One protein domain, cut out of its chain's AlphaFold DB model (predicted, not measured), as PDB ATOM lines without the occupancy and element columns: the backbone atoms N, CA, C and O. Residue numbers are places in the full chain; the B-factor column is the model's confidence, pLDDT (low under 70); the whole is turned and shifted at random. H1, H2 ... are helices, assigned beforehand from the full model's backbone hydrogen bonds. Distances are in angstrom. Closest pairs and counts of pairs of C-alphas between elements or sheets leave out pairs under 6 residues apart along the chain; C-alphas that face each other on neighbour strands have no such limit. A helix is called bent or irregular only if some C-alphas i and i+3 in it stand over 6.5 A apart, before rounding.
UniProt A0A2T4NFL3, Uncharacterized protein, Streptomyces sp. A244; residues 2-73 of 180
ATOM      1  N   LYS A   2     219.122 210.662 276.062       50.62
ATOM      2  CA  LYS A   2     219.399 211.063 274.657       50.62
ATOM      3  C   LYS A   2     220.881 211.333 274.330       50.62
ATOM      4  O   LYS A   2     221.223 211.565 273.181       50.62
ATOM      5  N   VAL A   3     221.764 211.262 275.328       55.59
ATOM      6  CA  VAL A   3     223.193 211.623 275.204       55.59
ATOM      7  C   VAL A   3     224.032 210.515 274.533       55.59
ATOM      8  O   VAL A   3     225.141 210.768 274.082       55.59
ATOM      9  N   LEU A   4     223.488 209.300 274.383       55.91
ATOM     10  CA  LEU A   4     224.152 208.174 273.701       55.91
ATOM     11  C   LEU A   4     224.007 208.210 272.167       55.91
ATOM     12  O   LEU A   4     224.732 207.515 271.464       55.91
ATOM     13  N   PHE A   5     223.101 209.040 271.640       55.81
ATOM     14  CA  PHE A   5     222.786 209.134 270.209       55.81
ATOM     15  C   PHE A   5     223.587 210.228 269.488       55.81
ATOM     16  O   PHE A   5     223.109 210.851 268.542       55.81
ATOM     17  N   SER A   6     224.827 210.479 269.912       61.47
ATOM     18  CA  SER A   6     225.733 211.227 269.042       61.47
ATOM     19  C   SER A   6     226.067 210.335 267.841       61.47
ATOM     20  O   SER A   6     226.494 209.191 268.002       61.47
ATOM     21  N   ARG A   7     225.791 210.844 266.633       65.25
ATOM     22  CA  ARG A   7     225.803 210.141 265.332       65.25
ATOM     23  C   ARG A   7     227.058 209.282 265.108       65.25
ATOM     24  O   ARG A   7     226.992 208.249 264.453       65.25
ATOM     25  N   THR A   8     228.177 209.674 265.714       69.50
ATOM     26  CA  THR A   8     229.465 208.969 265.679       69.50
ATOM     27  C   THR A   8     229.465 207.648 266.462       69.50
ATOM     28  O   THR A   8     230.049 206.669 266.001       69.50
ATOM     29  N   TYR A   9     228.789 207.567 267.615       72.69
ATOM     30  CA  TYR A   9     228.733 206.332 268.413       72.69
ATOM     31  C   TYR A   9     227.814 205.281 267.793       72.69
ATOM     32  O   TYR A   9     228.112 204.095 267.882       72.69
ATOM     33  N   VAL A  10     226.748 205.696 267.103       78.75
ATOM     34  CA  VAL A  10     225.860 204.770 266.380       78.75
ATOM     35  C   VAL A  10     226.619 204.061 265.258       78.75
ATOM     36  O   VAL A  10     226.480 202.853 265.102       78.75
ATOM     37  N   VAL A  11     227.481 204.779 264.528       79.31
ATOM     38  CA  VAL A  11     228.348 204.180 263.500       79.31
ATOM     39  C   VAL A  11     229.348 203.203 264.121       79.31
ATOM     40  O   VAL A  11     229.524 202.106 263.601       79.31
ATOM     41  N   ALA A  12     229.959 203.551 265.257       77.62
ATOM     42  CA  ALA A  12     230.872 202.647 265.958       77.62
ATOM     43  C   ALA A  12     230.170 201.363 266.444       77.62
ATOM     44  O   ALA A  12     230.705 200.268 266.271       77.62
ATOM     45  N   ILE A  13     228.957 201.483 266.993       84.94
ATOM     46  CA  ILE A  13     228.139 200.348 267.446       84.94
ATOM     47  C   ILE A  13     227.697 199.488 266.258       84.94
ATOM     48  O   ILE A  13     227.775 198.269 266.340       84.94
ATOM     49  N   LEU A  14     227.287 200.101 265.143       85.44
ATOM     50  CA  LEU A  14     226.925 199.381 263.921       85.44
ATOM     51  C   LEU A  14     228.119 198.650 263.305       85.44
ATOM     52  O   LEU A  14     227.964 197.504 262.907       85.44
ATOM     53  N   CYS A  15     229.306 199.261 263.257       83.25
ATOM     54  CA  CYS A  15     230.526 198.589 262.794       83.25
ATOM     55  C   CYS A  15     230.895 197.404 263.689       83.25
ATOM     56  O   CYS A  15     231.238 196.336 263.186       83.25
ATOM     57  N   PHE A  16     230.809 197.580 265.010       81.56
ATOM     58  CA  PHE A  16     231.052 196.502 265.964       81.56
ATOM     59  C   PHE A  16     230.036 195.367 265.788       81.56
ATOM     60  O   PHE A  16     230.422 194.209 265.669       81.56
ATOM     61  N   LEU A  17     228.750 195.705 265.683       85.75
ATOM     62  CA  LEU A  17     227.674 194.742 265.477       85.75
ATOM     63  C   LEU A  17     227.803 194.026 264.132       85.75
ATOM     64  O   LEU A  17     227.604 192.818 264.074       85.75
ATOM     65  N   ALA A  18     228.168 194.743 263.070       85.62
ATOM     66  CA  ALA A  18     228.437 194.163 261.764       85.62
ATOM     67  C   ALA A  18     229.592 193.165 261.861       85.62
ATOM     68  O   ALA A  18     229.418 192.020 261.470       85.62
ATOM     69  N   MET A  19     230.723 193.538 262.466       83.50
ATOM     70  CA  MET A  19     231.838 192.608 262.667       83.50
ATOM     71  C   MET A  19     231.440 191.372 263.477       83.50
ATOM     72  O   MET A  19     231.749 190.256 263.069       83.50
ATOM     73  N   SER A  20     230.709 191.535 264.581       81.00
ATOM     74  CA  SER A  20     230.224 190.400 265.375       81.00
ATOM     75  C   SER A  20     229.236 189.524 264.602       81.00
ATOM     76  O   SER A  20     229.327 188.302 264.672       81.00
ATOM     77  N   CYS A  21     228.327 190.128 263.838       85.25
ATOM     78  CA  CYS A  21     227.369 189.420 262.997       85.25
ATOM     79  C   CYS A  21     228.079 188.647 261.880       85.25
ATOM     80  O   CYS A  21     227.794 187.471 261.689       85.25
ATOM     81  N   LEU A  22     229.052 189.264 261.200       84.94
ATOM     82  CA  LEU A  22     229.868 188.607 260.180       84.94
ATOM     83  C   LEU A  22     230.710 187.478 260.767       84.94
ATOM     84  O   LEU A  22     230.769 186.418 260.159       84.94
ATOM     85  N   CYS A  23     231.316 187.652 261.945       82.00
ATOM     86  CA  CYS A  23     232.007 186.560 262.629       82.00
ATOM     87  C   CYS A  23     231.045 185.410 262.931       82.00
ATOM     88  O   CYS A  23     231.341 184.270 262.595       82.00
ATOM     89  N   LEU A  24     229.874 185.690 263.506       80.50
ATOM     90  CA  LEU A  24     228.907 184.650 263.851       80.50
ATOM     91  C   LEU A  24     228.354 183.946 262.601       80.50
ATOM     92  O   LEU A  24     228.258 182.721 262.579       80.50
ATOM     93  N   PHE A  25     228.065 184.709 261.542       82.25
ATOM     94  CA  PHE A  25     227.646 184.201 260.238       82.25
ATOM     95  C   PHE A  25     228.748 183.393 259.560       82.25
ATOM     96  O   PHE A  25     228.458 182.368 258.968       82.25
ATOM     97  N   MET A  26     230.009 183.810 259.650       82.50
ATOM     98  CA  MET A  26     231.141 183.070 259.102       82.50
ATOM     99  C   MET A  26     231.296 181.737 259.837       82.50
ATOM    100  O   MET A  26     231.363 180.689 259.207       82.50
ATOM    101  N   ILE A  27     231.267 181.763 261.169       78.19
ATOM    102  CA  ILE A  27     231.342 180.569 262.013       78.19
ATOM    103  C   ILE A  27     230.211 179.596 261.666       78.19
ATOM    104  O   ILE A  27     230.479 178.448 261.322       78.19
ATOM    105  N   TYR A  28     228.955 180.035 261.697       74.75
ATOM    106  CA  TYR A  28     227.816 179.162 261.398       74.75
ATOM    107  C   TYR A  28     227.740 178.775 259.920       74.75
ATOM    108  O   TYR A  28     227.533 177.614 259.583       74.75
ATOM    109  N   GLY A  29     227.957 179.737 259.029       76.19
ATOM    110  CA  GLY A  29     227.941 179.568 257.584       76.19
ATOM    111  C   GLY A  29     228.955 178.527 257.138       76.19
ATOM    112  O   GLY A  29     228.590 177.583 256.449       76.19
ATOM    113  N   TYR A  30     230.201 178.597 257.605       69.38
ATOM    114  CA  TYR A  30     231.178 177.553 257.304       69.38
ATOM    115  C   TYR A  30     230.831 176.216 257.965       69.38
ATOM    116  O   TYR A  30     230.908 175.192 257.298       69.38
ATOM    117  N   ASN A  31     230.408 176.188 259.231       69.62
ATOM    118  CA  ASN A  31     230.090 174.915 259.890       69.62
ATOM    119  C   ASN A  31     228.902 174.179 259.250       69.62
ATOM    120  O   ASN A  31     228.860 172.954 259.306       69.62
ATOM    121  N   THR A  32     227.952 174.890 258.636       69.94
ATOM    122  CA  THR A  32     226.726 174.285 258.083       69.94
ATOM    123  C   THR A  32     226.716 174.208 256.553       69.94
ATOM    124  O   THR A  32     226.234 173.227 255.998       69.94
ATOM    125  N   TRP A  33     227.288 175.185 255.846       67.62
ATOM    126  CA  TRP A  33     227.266 175.235 254.380       67.62
ATOM    127  C   TRP A  33     228.467 174.519 253.760       67.62
ATOM    128  O   TRP A  33     228.360 174.002 252.652       67.62
ATOM    129  N   LEU A  34     229.600 174.422 254.467       64.19
ATOM    130  CA  LEU A  34     230.768 173.680 253.982       64.19
ATOM    131  C   LEU A  34     230.516 172.161 253.891       64.19
ATOM    132  O   LEU A  34     230.888 171.584 252.869       64.19
ATOM    133  N   PRO A  35     229.861 171.493 254.867       61.19
ATOM    134  CA  PRO A  35     229.530 170.072 254.755       61.19
ATOM    135  C   PRO A  35     228.487 169.798 253.671       61.19
ATOM    136  O   PRO A  35     228.606 168.808 252.962       61.19
ATOM    137  N   GLU A  36     227.501 170.684 253.504       64.19
ATOM    138  CA  GLU A  36     226.492 170.599 252.440       64.19
ATOM    139  C   GLU A  36     227.149 170.725 251.052       64.19
ATOM    140  O   GLU A  36     226.869 169.936 250.148       64.19
ATOM    141  N   ILE A  37     228.085 171.669 250.890       64.12
ATOM    142  CA  ILE A  37     228.864 171.842 249.656       64.12
ATOM    143  C   ILE A  37     229.813 170.651 249.426       64.12
ATOM    144  O   ILE A  37     229.878 170.144 248.308       64.12
ATOM    145  N   MET A  38     230.508 170.147 250.457       58.75
ATOM    146  CA  MET A  38     231.380 168.961 250.347       58.75
ATOM    147  C   MET A  38     230.595 167.674 250.068       58.75
ATOM    148  O   MET A  38     231.056 166.837 249.293       58.75
ATOM    149  N   GLY A  39     229.403 167.538 250.651       62.69
ATOM    150  CA  GLY A  39     228.494 166.418 250.429       62.69
ATOM    151  C   GLY A  39     227.955 166.396 249.002       62.69
ATOM    152  O   GLY A  39     227.938 165.342 248.371       62.69
ATOM    153  N   ARG A  40     227.611 167.563 248.440       62.00
ATOM    154  CA  ARG A  40     227.226 167.684 247.022       62.00
ATOM    155  C   ARG A  40     228.404 167.502 246.056       62.00
ATOM    156  O   ARG A  40     228.183 167.112 244.916       62.00
ATOM    157  N   ALA A  41     229.639 167.745 246.503       59.44
ATOM    158  CA  ALA A  41     230.865 167.562 245.719       59.44
ATOM    159  C   ALA A  41     231.485 166.148 245.816       59.44
ATOM    160  O   ALA A  41     232.527 165.906 245.211       59.44
ATOM    161  N   GLY A  42     230.879 165.214 246.564       59.62
ATOM    162  CA  GLY A  42     231.353 163.826 246.671       59.62
ATOM    163  C   GLY A  42     232.608 163.628 247.536       59.62
ATOM    164  O   GLY A  42     233.263 162.590 247.436       59.62
ATOM    165  N   TYR A  43     232.964 164.602 248.381       58.59
ATOM    166  CA  TYR A  43     234.118 164.500 249.280       58.59
ATOM    167  C   TYR A  43     233.817 163.602 250.492       58.59
ATOM    168  O   TYR A  43     232.766 163.705 251.121       58.59
ATOM    169  N   SER A  44     234.771 162.729 250.843       59.62
ATOM    170  CA  SER A  44     234.664 161.797 251.975       59.62
ATOM    171  C   SER A  44     234.464 162.541 253.304       59.62
ATOM    172  O   SER A  44     235.175 163.505 253.600       59.62
ATOM    173  N   ALA A  45     233.521 162.069 254.127       58.97
ATOM    174  CA  ALA A  45     233.079 162.683 255.386       58.97
ATOM    175  C   ALA A  45     234.218 163.068 256.362       58.97
ATOM    176  O   ALA A  45     234.056 163.966 257.189       58.97
ATOM    177  N   GLY A  46     235.391 162.438 256.241       64.19
ATOM    178  CA  GLY A  46     236.573 162.750 257.049       64.19
ATOM    179  C   GLY A  46     237.131 164.167 256.849       64.19
ATOM    180  O   GLY A  46     237.634 164.759 257.801       64.19
ATOM    181  N   SER A  47     237.016 164.753 255.652       63.88
ATOM    182  CA  SER A  47     237.552 166.097 255.376       63.88
ATOM    183  C   SER A  47     236.723 167.204 256.033       63.88
ATOM    184  O   SER A  47     237.284 168.167 256.556       63.88
ATOM    185  N   ALA A  48     235.397 167.037 256.064       65.25
ATOM    186  CA  ALA A  48     234.495 167.938 256.776       65.25
ATOM    187  C   ALA A  48     234.751 167.872 258.289       65.25
ATOM    188  O   ALA A  48     234.940 168.903 258.929       65.25
ATOM    189  N   LEU A  49     234.869 166.660 258.844       71.12
ATOM    190  CA  LEU A  49     235.221 166.435 260.250       71.12
ATOM    191  C   LEU A  49     236.549 167.097 260.636       71.12
ATOM    192  O   LEU A  49     236.613 167.778 261.656       71.12
ATOM    193  N   GLY A  50     237.588 166.953 259.808       74.12
ATOM    194  CA  GLY A  50     238.885 167.592 260.038       74.12
ATOM    195  C   GLY A  50     238.814 169.121 260.042       74.12
ATOM    196  O   GLY A  50     239.437 169.762 260.886       74.12
ATOM    197  N   PHE A  51     238.018 169.717 259.149       65.88
ATOM    198  CA  PHE A  51     237.822 171.167 259.115       65.88
ATOM    199  C   PHE A  51     237.033 171.673 260.332       65.88
ATOM    200  O   PHE A  51     237.438 172.658 260.947       65.88
ATOM    201  N   LEU A  52     235.962 170.975 260.733       76.38
ATOM    202  CA  LEU A  52     235.211 171.293 261.953       76.38
ATOM    203  C   LEU A  52     236.086 171.169 263.207       76.38
ATOM    204  O   LEU A  52     236.025 172.029 264.086       76.38
ATOM    205  N   LEU A  53     236.918 170.130 263.294       78.75
ATOM    206  CA  LEU A  53     237.865 169.941 264.395       78.75
ATOM    207  C   LEU A  53     238.875 171.084 264.458       78.75
ATOM    208  O   LEU A  53     239.052 171.676 265.519       78.75
ATOM    209  N   LEU A  54     239.491 171.434 263.327       77.12
ATOM    210  CA  LEU A  54     240.454 172.530 263.257       77.12
ATOM    211  C   LEU A  54     239.807 173.877 263.616       77.12
ATOM    212  O   LEU A  54     240.417 174.684 264.314       77.12
ATOM    213  N   PHE A  55     238.562 174.098 263.193       74.69
ATOM    214  CA  PHE A  55     237.794 175.293 263.527       74.69
ATOM    215  C   PHE A  55     237.492 175.392 265.032       74.69
ATOM    216  O   PHE A  55     237.762 176.422 265.651       74.69
ATOM    217  N   ASN A  56     236.996 174.311 265.642       80.00
ATOM    218  CA  ASN A  56     236.741 174.267 267.084       80.00
ATOM    219  C   ASN A  56     238.041 174.436 267.888       80.00
ATOM    220  O   ASN A  56     238.064 175.171 268.873       80.00
ATOM    221  N   PHE A  57     239.148 173.841 267.433       82.69
ATOM    222  CA  PHE A  57     240.472 174.072 268.013       82.69
ATOM    223  C   PHE A  57     240.912 175.534 267.901       82.69
ATOM    224  O   PHE A  57     241.452 176.080 268.860       82.69
ATOM    225  N   GLY A  58     240.650 176.185 266.766       76.69
ATOM    226  CA  GLY A  58     240.931 177.607 266.573       76.69
ATOM    227  C   GLY A  58     240.228 178.489 267.605       76.69
ATOM    228  O   GLY A  58     240.860 179.380 268.168       76.69
ATOM    229  N   ALA A  59     238.963 178.198 267.922       76.69
ATOM    230  CA  ALA A  59     238.206 178.931 268.940       76.69
ATOM    231  C   ALA A  59     238.780 178.747 270.358       76.69
ATOM    232  O   ALA A  59     238.915 179.718 271.103       76.69
ATOM    233  N   VAL A  60     239.173 177.519 270.716       84.25
ATOM    234  CA  VAL A  60     239.801 177.227 272.020       84.25
ATOM    235  C   VAL A  60     241.149 177.939 272.153       84.25
ATOM    236  O   VAL A  60     241.450 178.523 273.195       84.25
ATOM    237  N   VAL A  61     241.960 177.922 271.091       76.88
ATOM    238  CA  VAL A  61     243.268 178.591 271.065       76.88
ATOM    239  C   VAL A  61     243.112 180.113 271.158       76.88
ATOM    240  O   VAL A  61     243.862 180.746 271.899       76.88
ATOM    241  N   ASP A  62     242.124 180.701 270.479       70.12
ATOM    242  CA  ASP A  62     241.828 182.140 270.551       70.12
ATOM    243  C   ASP A  62     241.497 182.591 271.983       70.12
ATOM    244  O   ASP A  62     242.082 183.550 272.489       70.12
ATOM    245  N   GLN A  63     240.649 181.846 272.694       75.81
ATOM    246  CA  GLN A  63     240.284 182.167 274.078       75.81
ATOM    247  C   GLN A  63     241.463 182.040 275.045       75.81
ATOM    248  O   GLN A  63     241.627 182.888 275.927       75.81
ATOM    249  N   LEU A  64     242.320 181.033 274.855       79.50
ATOM    250  CA  LEU A  64     243.540 180.878 275.648       79.50
ATOM    251  C   LEU A  64     244.530 182.024 275.424       79.50
ATOM    252  O   LEU A  64     245.210 182.441 276.359       79.50
ATOM    253  N   LEU A  65     244.613 182.535 274.195       71.06
ATOM    254  CA  LEU A  65     245.468 183.668 273.856       71.06
ATOM    255  C   LEU A  65     244.893 184.988 274.379       71.06
ATOM    256  O   LEU A  65     245.651 185.851 274.822       71.06
ATOM    257  N   LEU A  66     243.570 185.154 274.348       68.38
ATOM    258  CA  LEU A  66     242.926 186.419 274.681       68.38
ATOM    259  C   LEU A  66     242.734 186.637 276.190       68.38
ATOM    260  O   LEU A  66     242.880 187.764 276.667       68.38
ATOM    261  N   SER A  67     242.462 185.568 276.943       66.75
ATOM    262  CA  SER A  67     242.189 185.610 278.387       66.75
ATOM    263  C   SER A  67     243.316 186.265 279.218       66.75
ATOM    264  O   SER A  67     243.078 187.308 279.831       66.75
ATOM    265  N   PRO A  68     244.587 185.813 279.154       65.81
ATOM    266  CA  PRO A  68     245.671 186.437 279.922       65.81
ATOM    267  C   PRO A  68     246.047 187.848 279.429       65.81
ATOM    268  O   PRO A  68     246.665 188.624 280.163       65.81
ATOM    269  N   VAL A  69     245.695 188.200 278.186       60.88
ATOM    270  CA  VAL A  69     245.933 189.534 277.607       60.88
ATOM    271  C   VAL A  69     244.901 190.544 278.116       60.88
ATOM    272  O   VAL A  69     245.243 191.713 278.317       60.88
ATOM    273  N   ALA A  70     243.669 190.107 278.385       59.84
ATOM    274  CA  ALA A  70     242.623 190.950 278.956       59.84
ATOM    275  C   ALA A  70     242.942 191.372 280.400       59.84
ATOM    276  O   ALA A  70     242.787 192.547 280.747       59.84
ATOM    277  N   ASP A  71     243.493 190.461 281.202       65.12
ATOM    278  CA  ASP A  71     243.724 190.693 282.632       65.12
ATOM    279  C   ASP A  71     244.828 191.718 282.933       65.12
ATOM    280  O   ASP A  71     244.833 192.349 283.990       65.12
ATOM    281  N   ARG A  72     245.781 191.924 282.015       61.44
ATOM    282  CA  ARG A  72     246.969 192.756 282.292       61.44
ATOM    283  C   ARG A  72     246.945 194.158 281.701       61.44
ATOM    284  O   ARG A  72     247.826 194.955 282.021       61.44
ATOM    285  N   LEU A  73     246.003 194.472 280.813       53.50
ATOM    286  CA  LEU A  73     246.147 195.647 279.948       53.50
ATOM    287  C   LEU A  73     245.128 196.778 280.188       53.50
ATOM    288  O   LEU A  73     245.413 197.915 279.805       53.50
TER     289      LEU A  73
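AT A GLANCE: This is residues 2 to 73 of the 180 residues of an uncharacterized protein of Streptomyces sp. A244 (UniProt A0A2T4NFL3). Two long helices, H1 and then H2, make an open V, joined at its point by a tight link, with residues 2 to 26 and 60 to 73 standing free. The printed part has 72 residues, no named strand and the class all helix. It is extended, with a radius of gyration of the C-alphas of 18.0 A, and flat, spanning 56 by 31 by 12 A.

HOW THE PARTS SIT: Start with H1, residues 7 to 40, which has a kink of 34 degrees near residue 30. A tight link of 4 residues leads to H2, residues 45 to 73. The two form a helical hairpin, opposite ways at a shallow tilt of 26 degrees. They touch with residues 31 to 39 and 45 to 52 alone; the closest C-alphas, of Pro 35 and Ala 48, are 5.8 A apart. O i to N i+4 pairs are within hydrogen-bond range in 27 of 30 for H1 and 21 of 25 for H2.

IN THESE COORDINATES: Find C-alpha 7 at (225.803, 210.141, 265.332); H1 runs 46.3 A from there to C-alpha 40. H2 runs 43.1 A, from C-alpha 45 to C-alpha 73 at (246.147, 195.647, 279.948). H2 is only just irregular: C-alphas 65 and 68 are 6.7 A apart.

THE WHOLE: The farthest C-alphas, of Lys 2 and Ser 44, are 56.3 A apart. The printed part has no cut. Look for pLDDT under 70 at residues 2 to 8, 30 to 48, 51 and 66 to 73.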